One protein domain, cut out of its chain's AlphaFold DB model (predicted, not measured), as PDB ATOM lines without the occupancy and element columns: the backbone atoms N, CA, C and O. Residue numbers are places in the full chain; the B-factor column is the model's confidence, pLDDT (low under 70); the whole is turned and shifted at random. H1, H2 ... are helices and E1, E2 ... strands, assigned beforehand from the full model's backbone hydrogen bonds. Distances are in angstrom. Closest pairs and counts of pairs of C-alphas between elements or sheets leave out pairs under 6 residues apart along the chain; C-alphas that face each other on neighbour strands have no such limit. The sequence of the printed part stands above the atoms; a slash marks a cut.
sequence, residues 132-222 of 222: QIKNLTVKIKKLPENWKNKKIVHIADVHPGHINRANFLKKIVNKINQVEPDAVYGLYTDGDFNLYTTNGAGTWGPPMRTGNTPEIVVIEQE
ATOM      1  N   GLN A 132      86.657  82.725 155.486       77.12
ATOM      2  CA  GLN A 132      87.414  83.948 155.207       77.12
ATOM      3  C   GLN A 132      86.945  85.089 156.115       77.12
ATOM      4  O   GLN A 132      85.769  85.158 156.463       77.12
ATOM      5  N   ILE A 133      87.864  85.967 156.522       75.62
ATOM      6  CA  ILE A 133      87.521  87.191 157.263       75.62
ATOM      7  C   ILE A 133      87.292  88.296 156.236       75.62
ATOM      8  O   ILE A 133      88.108  88.469 155.330       75.62
ATOM      9  N   LYS A 134      86.187  89.025 156.372       76.12
ATOM     10  CA  LYS A 134      85.823  90.128 155.490       76.12
ATOM     11  C   LYS A 134      85.579  91.375 156.320       76.12
ATOM     12  O   LYS A 134      84.623  91.427 157.089       76.12
ATOM     13  N   ASN A 135      86.440  92.368 156.145       76.00
ATOM     14  CA  ASN A 135      86.316  93.648 156.827       76.00
ATOM     15  C   ASN A 135      85.414  94.563 155.996       76.00
ATOM     16  O   ASN A 135      85.638  94.736 154.797       76.00
ATOM     17  N   LEU A 136      84.378  95.109 156.623       77.50
ATOM     18  CA  LEU A 136      83.451  96.060 156.028       77.50
ATOM     19  C   LEU A 136      83.377  97.295 156.922       77.50
ATOM     20  O   LEU A 136      82.888  97.225 158.046       77.50
ATOM     21  N   THR A 137      83.813  98.438 156.406       75.38
ATOM     22  CA  THR A 137      83.613  99.724 157.081       75.38
ATOM     23  C   THR A 137      82.222 100.244 156.738       75.38
ATOM     24  O   THR A 137      81.899 100.445 155.563       75.38
ATOM     25  N   VAL A 138      81.371 100.442 157.746       76.19
ATOM     26  CA  VAL A 138      79.982 100.885 157.547       76.19
ATOM     27  C   VAL A 138      79.764 102.213 158.260       76.19
ATOM     28  O   VAL A 138      79.961 102.318 159.465       76.19
ATOM     29  N   LYS A 139      79.288 103.224 157.522       75.44
ATOM     30  CA  LYS A 139      78.920 104.526 158.095       75.44
ATOM     31  C   LYS A 139      77.504 104.474 158.656       75.44
ATOM     32  O   LYS A 139      76.536 104.389 157.899       75.44
ATOM     33  N   ILE A 140      77.377 104.555 159.979       75.88
ATOM     34  CA  ILE A 140      76.087 104.528 160.676       75.88
ATOM     35  C   ILE A 140      75.711 105.949 161.097       75.88
ATOM     36  O   ILE A 140      76.450 106.635 161.799       75.88
ATOM     37  N   LYS A 141      74.532 106.414 160.670       73.31
ATOM     38  CA  LYS A 141      74.003 107.714 161.108       73.31
ATOM     39  C   LYS A 141      73.652 107.643 162.595       73.31
ATOM     40  O   LYS A 141      72.935 106.732 162.994       73.31
ATOM     41  N   LYS A 142      74.076 108.653 163.367       77.25
ATOM     42  CA  LYS A 142      73.874 108.752 164.828       77.25
ATOM     43  C   LYS A 142      74.564 107.635 165.621       77.25
ATOM     44  O   LYS A 142      73.985 107.105 166.564       77.25
ATOM     45  N   LEU A 143      75.787 107.276 165.233       78.12
ATOM     46  CA  LEU A 143      76.578 106.351 166.027       78.12
ATOM     47  C   LEU A 143      77.014 107.007 167.354       78.12
ATOM     48  O   LEU A 143      77.596 108.097 167.306       78.12
ATOM     49  N   PRO A 144      76.755 106.379 168.515       81.19
ATOM     50  CA  PRO A 144      77.258 106.865 169.798       81.19
ATOM     51  C   PRO A 144      78.795 106.891 169.842       81.19
ATOM     52  O   PRO A 144      79.466 106.066 169.223       81.19
ATOM     53  N   GLU A 145      79.383 107.834 170.581       81.19
ATOM     54  CA  GLU A 145      80.843 108.026 170.572       81.19
ATOM     55  C   GLU A 145      81.639 106.844 171.134       81.19
ATOM     56  O   GLU A 145      82.713 106.533 170.629       81.19
ATOM     57  N   ASN A 146      81.108 106.160 172.142       82.19
ATOM     58  CA  ASN A 146      81.693 104.952 172.734       82.19
ATOM     59  C   ASN A 146      81.701 103.736 171.783       82.19
ATOM     60  O   ASN A 146      82.393 102.758 172.073       82.19
ATOM     61  N   TRP A 147      80.973 103.805 170.661       78.44
ATOM     62  CA  TRP A 147      80.976 102.794 169.605       78.44
ATOM     63  C   TRP A 147      81.933 103.109 168.441       78.44
ATOM     64  O   TRP A 147      82.198 102.240 167.611       78.44
ATOM     65  N   LYS A 148      82.535 104.307 168.399       80.56
ATOM     66  CA  LYS A 148      83.569 104.638 167.402       80.56
ATOM     67  C   LYS A 148      84.785 103.718 167.561       80.56
ATOM     68  O   LYS A 148      85.237 103.473 168.678       80.56
ATOM     69  N   ASN A 149      85.337 103.240 166.442       81.31
ATOM     70  CA  ASN A 149      86.469 102.302 166.390       81.31
ATOM     71  C   ASN A 149      86.221 100.938 167.063       81.31
ATOM     72  O   ASN A 149      87.173 100.194 167.307       81.31
ATOM     73  N   LYS A 150      84.964 100.596 167.369       83.69
ATOM     74  CA  LYS A 150      84.605  99.270 167.874       83.69
ATOM     75  C   LYS A 150      84.503  98.270 166.731       83.69
ATOM     76  O   LYS A 150      84.089  98.611 165.620       83.69
ATOM     77  N   LYS A 151      84.865  97.021 167.019       83.12
ATOM     78  CA  LYS A 151      84.787  95.908 166.069       83.12
ATOM     79  C   LYS A 151      83.605  95.021 166.405       83.12
ATOM     80  O   LYS A 151      83.534  94.437 167.486       83.12
ATOM     81  N   ILE A 152      82.707  94.857 165.443       82.06
ATOM     82  CA  ILE A 152      81.574  93.943 165.570       82.06
ATOM     83  C   ILE A 152      81.816  92.769 164.635       82.06
ATOM     84  O   ILE A 152      81.928  92.947 163.425       82.06
ATOM     85  N   VAL A 153      81.876  91.559 165.178       81.56
ATOM     86  CA  VAL A 153      81.988  90.342 164.376       81.56
ATOM     87  C   VAL A 153      80.606  89.743 164.171       81.56
ATOM     88  O   VAL A 153      79.987  89.244 165.103       81.56
ATOM     89  N   HIS A 154      80.132  89.748 162.931       77.19
ATOM     90  CA  HIS A 154      78.890  89.102 162.534       77.19
ATOM     91  C   HIS A 154      79.184  87.776 161.828       77.19
ATOM     92  O   HIS A 154      79.958  87.700 160.869       77.19
ATOM     93  N   ILE A 155      78.550  86.713 162.321       71.75
ATOM     94  CA  ILE A 155      78.736  85.347 161.841       71.75
ATOM     95  C   ILE A 155      77.432  84.878 161.195       71.75
ATOM     96  O   ILE A 155      76.466  84.563 161.888       71.75
ATOM     97  N   ALA A 156      77.415  84.776 159.871       66.88
ATOM     98  CA  ALA A 156      76.257  84.289 159.129       66.88
ATOM     99  C   ALA A 156      76.514  82.901 158.519       66.88
ATOM    100  O   ALA A 156      77.650  82.530 158.220       66.88
ATOM    101  N   ASP A 157      75.446  82.118 158.355       63.19
ATOM    102  CA  ASP A 157      75.424  80.848 157.618       63.19
ATOM    103  C   ASP A 157      76.507  79.840 158.025       63.19
ATOM    104  O   ASP A 157      77.076  79.105 157.198       63.19
ATOM    105  N   VAL A 158      76.777  79.750 159.328       65.38
ATOM    106  CA  VAL A 158      77.681  78.748 159.891       65.38
ATOM    107  C   VAL A 158      76.932  77.432 160.051       65.38
ATOM    108  O   VAL A 158      76.068  77.272 160.905       65.38
ATOM    109  N   HIS A 159      77.296  76.464 159.213       67.25
ATOM    110  CA  HIS A 159      76.699  75.133 159.188       67.25
ATOM    111  C   HIS A 159      77.727  74.099 159.614       67.25
ATOM    112  O   HIS A 159      78.371  73.468 158.768       67.25
ATOM    113  N   PRO A 160      77.912  73.888 160.920       61.41
ATOM    114  CA  PRO A 160      78.735  72.798 161.377       61.41
ATOM    115  C   PRO A 160      77.928  71.509 161.176       61.41
ATOM    116  O   PRO A 160      77.210  71.047 162.073       61.41
ATOM    117  N   GLY A 161      78.003  70.956 159.964       58.78
ATOM    118  CA  GLY A 161      77.413  69.666 159.625       58.78
ATOM    119  C   GLY A 161      77.913  68.554 160.555       58.78
ATOM    120  O   GLY A 161      78.828  68.743 161.358       58.78
ATOM    121  N   HIS A 162      77.342  67.360 160.428       57.28
ATOM    122  CA  HIS A 162      77.621  66.229 161.326       57.28
ATOM    123  C   HIS A 162      79.079  65.722 161.296       57.28
ATOM    124  O   HIS A 162      79.481  64.951 162.156       57.28
ATOM    125  N   ILE A 163      79.886  66.154 160.326       57.12
ATOM    126  CA  ILE A 163      81.162  65.517 159.977       57.12
ATOM    127  C   ILE A 163      82.331  66.057 160.812       57.12
ATOM    128  O   ILE A 163      83.137  65.279 161.308       57.12
ATOM    129  N   ASN A 164      82.439  67.380 160.988       63.88
ATOM    130  CA  ASN A 164      83.593  67.998 161.663       63.88
ATOM    131  C   ASN A 164      83.222  69.242 162.492       63.88
ATOM    132  O   ASN A 164      83.940  70.243 162.503       63.88
ATOM    133  N   ARG A 165      82.070  69.187 163.174       69.81
ATOM    134  CA  ARG A 165      81.491  70.307 163.936       69.81
ATOM    135  C   ARG A 165      82.478  70.937 164.923       69.81
ATOM    136  O   ARG A 165      82.687  72.141 164.866       69.81
ATOM    137  N   ALA A 166      83.111  70.140 165.785       74.44
ATOM    138  CA  ALA A 166      83.970  70.662 166.851       74.44
ATOM    139  C   ALA A 166      85.214  71.396 166.318       74.44
ATOM    140  O   ALA A 166      85.471  72.529 166.716       74.44
ATOM    141  N   ASN A 167      85.959  70.800 165.380       75.75
ATOM    142  CA  ASN A 167      87.171  71.436 164.850       75.75
ATOM    143  C   ASN A 167      86.852  72.653 163.978       75.75
ATOM    144  O   ASN A 167      87.586  73.638 164.015       75.75
ATOM    145  N   PHE A 168      85.766  72.604 163.201       75.00
ATOM    146  CA  PHE A 168      85.320  73.745 162.405       75.00
ATOM    147  C   PHE A 168      84.912  74.924 163.295       75.00
ATOM    148  O   PHE A 168      85.390  76.037 163.088       75.00
ATOM    149  N   LEU A 169      84.119  74.669 164.342       80.12
ATOM    150  CA  LEU A 169      83.764  75.693 165.326       80.12
ATOM    151  C   LEU A 169      85.000  76.228 166.051       80.12
ATOM    152  O   LEU A 169      85.130  77.436 166.198       80.12
ATOM    153  N   LYS A 170      85.954  75.366 166.422       82.25
ATOM    154  CA  LYS A 170      87.218  75.795 167.034       82.25
ATOM    155  C   LYS A 170      88.016  76.724 166.114       82.25
ATOM    156  O   LYS A 170      88.529  77.735 166.577       82.25
ATOM    157  N   LYS A 171      88.091  76.431 164.809       81.25
ATOM    158  CA  LYS A 171      88.718  77.329 163.821       81.25
ATOM    159  C   LYS A 171      88.006  78.681 163.746       81.25
ATOM    160  O   LYS A 171      88.684  79.701 163.692       81.25
ATOM    161  N   ILE A 172      86.672  78.686 163.745       81.81
ATOM    162  CA  ILE A 172      85.873  79.919 163.737       81.81
ATOM    163  C   ILE A 172      86.145  80.736 165.003       81.81
ATOM    164  O   ILE A 172      86.542  81.889 164.890       81.81
ATOM    165  N   VAL A 173      86.026  80.130 166.187       84.00
ATOM    166  CA  VAL A 173      86.291  80.790 167.478       84.00
ATOM    167  C   VAL A 173      87.707  81.360 167.525       84.00
ATOM    168  O   VAL A 173      87.883  82.516 167.888       84.00
ATOM    169  N   ASN A 174      88.713  80.600 167.083       86.50
ATOM    170  CA  ASN A 174      90.089  81.090 167.034       86.50
ATOM    171  C   ASN A 174      90.239  82.315 166.119       86.50
ATOM    172  O   ASN A 174      90.916  83.264 166.498       86.50
ATOM    173  N   LYS A 175      89.603  82.317 164.940       84.88
ATOM    174  CA  LYS A 175      89.622  83.474 164.030       84.88
ATOM    175  C   LYS A 175      88.908  84.689 164.616       84.88
ATOM    176  O   LYS A 175      89.387  85.797 164.442       84.88
ATOM    177  N   ILE A 176      87.791  84.485 165.313       85.06
ATOM    178  CA  ILE A 176      87.050  85.565 165.979       85.06
ATOM    179  C   ILE A 176      87.905  86.177 167.086       85.06
ATOM    180  O   ILE A 176      88.072  87.388 167.123       85.06
ATOM    181  N   ASN A 177      88.504  85.347 167.942       86.56
ATOM    182  CA  ASN A 177      89.339  85.827 169.041       86.56
ATOM    183  C   ASN A 177      90.564  86.614 168.543       86.56
ATOM    184  O   ASN A 177      90.974  87.556 169.203       86.56
ATOM    185  N   GLN A 178      91.114  86.275 167.370       89.44
ATOM    186  CA  GLN A 178      92.212  87.026 166.736       89.44
ATOM    187  C   GLN A 178      91.816  88.434 166.267       89.44
ATOM    188  O   GLN A 178      92.693  89.269 166.069       89.44
ATOM    189  N   VAL A 179      90.525  88.696 166.049       85.00
ATOM    190  CA  VAL A 179      90.026  90.019 165.635       85.00
ATOM    191  C   VAL A 179      89.852  90.958 166.837       85.00
ATOM    192  O   VAL A 179      89.810  92.173 166.637       85.00
ATOM    193  N   GLU A 180      89.801  90.405 168.056       87.25
ATOM    194  CA  GLU A 180      89.509  91.113 169.311       87.25
ATOM    195  C   GLU A 180      88.208  91.938 169.227       87.25
ATOM    196  O   GLU A 180      88.243  93.166 169.293       87.25
ATOM    197  N   PRO A 181      87.044  91.291 169.002       86.06
ATOM    198  CA  PRO A 181      85.785  92.001 168.821       86.06
ATOM    199  C   PRO A 181      85.208  92.527 170.133       86.06
ATOM    200  O   PRO A 181      85.242  91.851 171.160       86.06
ATOM    201  N   ASP A 182      84.554  93.682 170.054       86.44
ATOM    202  CA  ASP A 182      83.770  94.258 171.144       86.44
ATOM    203  C   ASP A 182      82.350  93.666 171.212       86.44
ATOM    204  O   ASP A 182      81.724  93.655 172.272       86.44
ATOM    205  N   ALA A 183      81.836  93.143 170.091       81.56
ATOM    206  CA  ALA A 183      80.533  92.481 170.015       81.56
ATOM    207  C   ALA A 183      80.533  91.324 169.000       81.56
ATOM    208  O   ALA A 183      81.158  91.415 167.942       81.56
ATOM    209  N   VAL A 184      79.811  90.237 169.313       75.00
ATOM    210  CA  VAL A 184      79.749  89.025 168.468       75.00
ATOM    211  C   VAL A 184      78.312  88.529 168.258       75.00
ATOM    212  O   VAL A 184      77.883  88.332 167.124       75.00
ATOM    213  N   TYR A 185      77.528  88.338 169.323       75.25
ATOM    214  CA  TYR A 185      76.167  87.783 169.247       75.25
ATOM    215  C   TYR A 185      75.269  88.365 170.342       75.25
ATOM    216  O   TYR A 185      75.673  88.398 171.503       75.25
ATOM    217  N   GLY A 186      74.031  88.725 169.996       70.25
ATOM    218  CA  GLY A 186      73.006  89.173 170.938       70.25
ATOM    219  C   GLY A 186      72.563  90.619 170.728       70.25
ATOM    220  O   GLY A 186      72.919  91.264 169.743       70.25
ATOM    221  N   LEU A 187      71.730  91.108 171.649       71.88
ATOM    222  CA  LEU A 187      71.302  92.505 171.701       71.88
ATOM    223  C   LEU A 187      72.256  93.289 172.601       71.88
ATOM    224  O   LEU A 187      72.456  92.926 173.758       71.88
ATOM    225  N   TYR A 188      72.799  94.370 172.064       73.25
ATOM    226  CA  TYR A 188      73.635  95.337 172.752       73.25
ATOM    227  C   TYR A 188      72.912  96.676 172.731       73.25
ATOM    228  O   TYR A 188      72.501  97.147 171.670       73.25
ATOM    229  N   THR A 189      72.750  97.278 173.901       71.00
ATOM    230  CA  THR A 189      71.984  98.514 174.063       71.00
ATOM    231  C   THR A 189      72.860  99.561 174.721       71.00
ATOM    232  O   THR A 189      73.558  99.268 175.691       71.00
ATOM    233  N   ASP A 190      72.818 100.774 174.185       73.50
ATOM    234  CA  ASP A 190      73.561 101.924 174.681       73.50
ATOM    235  C   ASP A 190      72.749 103.209 174.465       73.50
ATOM    236  O   ASP A 190      72.640 103.729 173.354       73.50
ATOM    237  N   GLY A 191      72.094 103.682 175.528       79.50
ATOM    238  CA  GLY A 191      71.076 104.730 175.424       79.50
ATOM    239  C   GLY A 191      69.948 104.325 174.465       79.50
ATOM    240  O   GLY A 191      69.373 103.246 174.597       79.50
ATOM    241  N   ASP A 192      69.660 105.177 173.477       75.94
ATOM    242  CA  ASP A 192      68.662 104.914 172.427       75.94
ATOM    243  C   ASP A 192      69.191 104.005 171.296       75.94
ATOM    244  O   ASP A 192      68.433 103.585 170.413       75.94
ATOM    245  N   PHE A 193      70.493 103.700 171.282       70.12
ATOM    246  CA  PHE A 193      71.116 102.866 170.260       70.12
ATOM    247  C   PHE A 193      70.984 101.379 170.611       70.12
ATOM    248  O   PHE A 193      71.314 100.943 171.711       70.12
ATOM    249  N   ASN A 194      70.516 100.589 169.644       70.44
ATOM    250  CA  ASN A 194      70.372  99.142 169.761       70.44
ATOM    251  C   ASN A 194      71.110  98.462 168.607       70.44
ATOM    252  O   ASN A 194      70.783  98.673 167.439       70.44
ATOM    253  N   LEU A 195      72.077  97.612 168.940       68.88
ATOM    254  CA  LEU A 195      72.798  96.755 168.012       68.88
ATOM    255  C   LEU A 195      72.394  95.308 168.283       68.88
ATOM    256  O   LEU A 195      72.702  94.756 169.332       68.88
ATOM    257  N   TYR A 196      71.721  94.676 167.327       69.25
ATOM    258  CA  TYR A 196      71.362  93.265 167.417       69.25
ATOM    259  C   TYR A 196      72.149  92.464 166.387       69.25
ATOM    260  O   TYR A 196      72.033  92.711 165.186       69.25
ATOM    261  N   THR A 197      72.944  91.502 166.849       62.25
ATOM    262  CA  THR A 197      73.647  90.554 165.982       62.25
ATOM    263  C   THR A 197      73.094  89.150 166.201       62.25
ATOM    264  O   THR A 197      72.921  88.690 167.330       62.25
ATOM    265  N   THR A 198      72.796  88.455 165.105       62.34
ATOM    266  CA  THR A 198      72.308  87.068 165.135       62.34
ATOM    267  C   THR A 198      73.303  86.153 164.453       62.34
ATOM    268  O   THR A 198      74.186  86.607 163.730       62.34
ATOM    269  N   ASN A 199      73.158  84.852 164.671       59.28
ATOM    270  CA  ASN A 199      73.747  83.867 163.786       59.28
ATOM    271  C   ASN A 199      72.803  83.658 162.590       59.28
ATOM    272  O   ASN A 199      71.593  83.531 162.757       59.28
ATOM    273  N   GLY A 200      73.343  83.628 161.371       47.31
ATOM    274  CA  GLY A 200      72.533  83.334 160.180       47.31
ATOM    275  C   GLY A 200      71.828  81.969 160.270       47.31
ATOM    276  O   GLY A 200      72.337  81.032 160.894       47.31
ATOM    277  N   ALA A 201      70.651  81.855 159.648       36.47
ATOM    278  CA  ALA A 201      69.834  80.641 159.642       36.47
ATOM    279  C   ALA A 201      70.389  79.595 158.662       36.47
ATOM    280  O   ALA A 201      70.636  79.881 157.494       36.47
ATOM    281  N   GLY A 202      70.559  78.355 159.127       41.06
ATOM    282  CA  GLY A 202      71.179  77.316 158.317       41.06
ATOM    283  C   GLY A 202      70.236  76.565 157.355       41.06
ATOM    284  O   GLY A 202      69.243  75.988 157.784       41.06
ATOM    285  N   THR A 203      70.580  76.493 156.068       40.50
ATOM    286  CA  THR A 203      70.058  75.580 155.032       40.50
ATOM    287  C   THR A 203      70.687  74.168 155.031       40.50
ATOM    288  O   THR A 203      71.818  73.950 155.462       40.50
ATOM    289  N   TRP A 204      69.974  73.172 154.494       48.75
ATOM    290  CA  TRP A 204      70.497  71.814 154.285       48.75
ATOM    291  C   TRP A 204      71.485  71.774 153.104       48.75
ATOM    292  O   TRP A 204      71.303  72.490 152.122       48.75
ATOM    293  N   GLY A 205      72.507  70.910 153.142       54.06
ATOM    294  CA  GLY A 205      73.371  70.731 151.972       54.06
ATOM    295  C   GLY A 205      74.562  69.785 152.153       54.06
ATOM    296  O   GLY A 205      74.922  69.440 153.284       54.06
ATOM    297  N   PRO A 206      75.178  69.342 151.040       59.31
ATOM    298  CA  PRO A 206      76.438  68.606 151.056       59.31
ATOM    299  C   PRO A 206      77.567  69.480 151.633       59.31
ATOM    300  O   PRO A 206      77.488  70.707 151.565       59.31
ATOM    301  N   PRO A 207      78.646  68.892 152.184       65.50
ATOM    302  CA  PRO A 207      79.761  69.640 152.771       65.50
ATOM    303  C   PRO A 207      80.678  70.268 151.698       65.50
ATOM    304  O   PRO A 207      81.898  70.176 151.787       65.50
ATOM    305  N   MET A 208      80.100  70.877 150.661       68.19
ATOM    306  CA  MET A 208      80.776  71.421 149.486       68.19
ATOM    307  C   MET A 208      80.233  72.825 149.190       68.19
ATOM    308  O   MET A 208      79.020  73.024 149.170       68.19
ATOM    309  N   ARG A 209      81.121  73.798 148.949       71.69
ATOM    310  CA  ARG A 209      80.758  75.184 148.610       71.69
ATOM    311  C   ARG A 209      81.531  75.676 147.391       71.69
ATOM    312  O   ARG A 209      82.720  75.956 147.484       71.69
ATOM    313  N   THR A 210      80.849  75.802 146.260       62.72
ATOM    314  CA  THR A 210      81.455  76.114 144.955       62.72
ATOM    315  C   THR A 210      81.312  77.582 144.526       62.72
ATOM    316  O   THR A 210      82.119  78.048 143.728       62.72
ATOM    317  N   GLY A 211      80.335  78.318 145.077       59.72
ATOM    318  CA  GLY A 211      80.060  79.722 144.720       59.72
ATOM    319  C   GLY A 211      80.220  80.755 145.842       59.72
ATOM    320  O   GLY A 211      80.399  81.924 145.539       59.72
ATOM    321  N   ASN A 212      80.203  80.339 147.115       59.00
ATOM    322  CA  ASN A 212      80.328  81.231 148.276       59.00
ATOM    323  C   ASN A 212      81.323  80.659 149.290       59.00
ATOM    324  O   ASN A 212      81.367  79.446 149.505       59.00
ATOM    325  N   THR A 213      82.093  81.514 149.954       60.88
ATOM    326  CA  THR A 213      82.942  81.129 151.090       60.88
ATOM    327  C   THR A 213      82.177  81.366 152.399       60.88
ATOM    328  O   THR A 213      81.272  82.200 152.444       60.88
ATOM    329  N   PRO A 214      82.429  80.608 153.479       63.28
ATOM    330  CA  PRO A 214      81.958  81.028 154.794       63.28
ATOM    331  C   PRO A 214      82.672  82.329 155.183       63.28
ATOM    332  O   PRO A 214      83.900  82.350 155.213       63.28
ATOM    333  N   GLU A 215      81.932  83.396 155.466       65.94
ATOM    334  CA  GLU A 215      82.495  84.707 155.805       65.94
ATOM    335  C   GLU A 215      82.328  84.997 157.307       65.94
ATOM    336  O   GLU A 215      81.290  84.705 157.902       65.94
ATOM    337  N   ILE A 216      83.362  85.572 157.919       63.53
ATOM    338  CA  ILE A 216      83.293  86.254 159.215       63.53
ATOM    339  C   ILE A 216      83.351  87.740 158.892       63.53
ATOM    340  O   ILE A 216      84.395  88.227 158.454       63.53
ATOM    341  N   VAL A 217      82.230  88.440 159.047       60.84
ATOM    342  CA  VAL A 217      82.154  89.863 158.718       60.84
ATOM    343  C   VAL A 217      82.591  90.663 159.933       60.84
ATOM    344  O   VAL A 217      81.970  90.562 160.986       60.84
ATOM    345  N   VAL A 218      83.644  91.457 159.782       60.91
ATOM    346  CA  VAL A 218      84.067  92.439 160.781       60.91
ATOM    347  C   VAL A 218      83.530  93.784 160.333       60.91
ATOM    348  O   VAL A 218      83.911  94.277 159.273       60.91
ATOM    349  N   ILE A 219      82.613  94.347 161.108       62.94
ATOM    350  CA  ILE A 219      82.111  95.696 160.892       62.94
ATOM    351  C   ILE A 219      82.971  96.635 161.722       62.94
ATOM    352  O   ILE A 219      82.992  96.538 162.951       62.94
ATOM    353  N   GLU A 220      83.666  97.526 161.026       62.06
ATOM    354  CA  GLU A 220      84.404  98.633 161.621       62.06
ATOM    355  C   GLU A 220      83.586  99.913 161.451       62.06
ATOM    356  O   GLU A 220      82.977 100.152 160.400       62.06
ATOM    357  N   GLN A 221      83.530 100.706 162.517       64.31
ATOM    358  CA  GLN A 221      82.723 101.916 162.574       64.31
ATOM    359  C   GLN A 221      83.619 103.159 162.631       64.31
ATOM    360  O   GLN A 221      84.358 103.342 163.602       64.31
ATOM    361  N   GLU A 222      83.509 103.996 161.594       55.53
ATOM    362  CA  GLU A 222      84.091 105.348 161.487       55.53
ATOM    363  C   GLU A 222      83.037 106.439 161.714       55.53
ATOM    364  O   GLU A 222      81.918 106.314 161.150       55.53
TER     365      GLU A 222
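This is residues 132 to 222 of the 222 residues of an uncharacterized protein of Candidatus Falkowbacteria bacterium RBG_13_39_14 (UniProt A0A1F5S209). A narrow mixed sheet, order E1 E5 E2, is grazed by helix H1 with residues 172 to 179, and a separate hairpin, E3 and E4, sits near E2. The 91 printed residues, under half in named elements, run E1 E2 H1 E3 E4 E5, mixed helices and strands. The whole spans 43 by 24 by 23 A, only just loose, close to compact, with a radius of gyration of the C-alphas of 14.8 A.

Look first at E5, residues 215 to 220: E1, residues 132 to 137, is parallel to it (N 134 and O 216, 2.9 A), and E2, residues 151 to 155, antiparallel (N 154 and O 217, 2.8 A). H1, residues 165 to 179, has 10 of 11 O i to N i+4 pairs within hydrogen-bond range; its closest C-alpha to E2 is Ile 176, 7.1 A from Val 153. E3, residues 186 to 190, and E4, residues 193 to 197, form an antiparallel hairpin (N 188 and O 195, 2.8 A).

Find C-alpha 132 at (87.414, 83.948, 155.207), where E1 begins; E5 ends at C-alpha 220, at (84.404, 98.633, 161.621). H1 is 21.5 A long.

The printed part has no cut; links E1 to E2 and E4 to E5 are long. Confidence is under 70 in 37 residues.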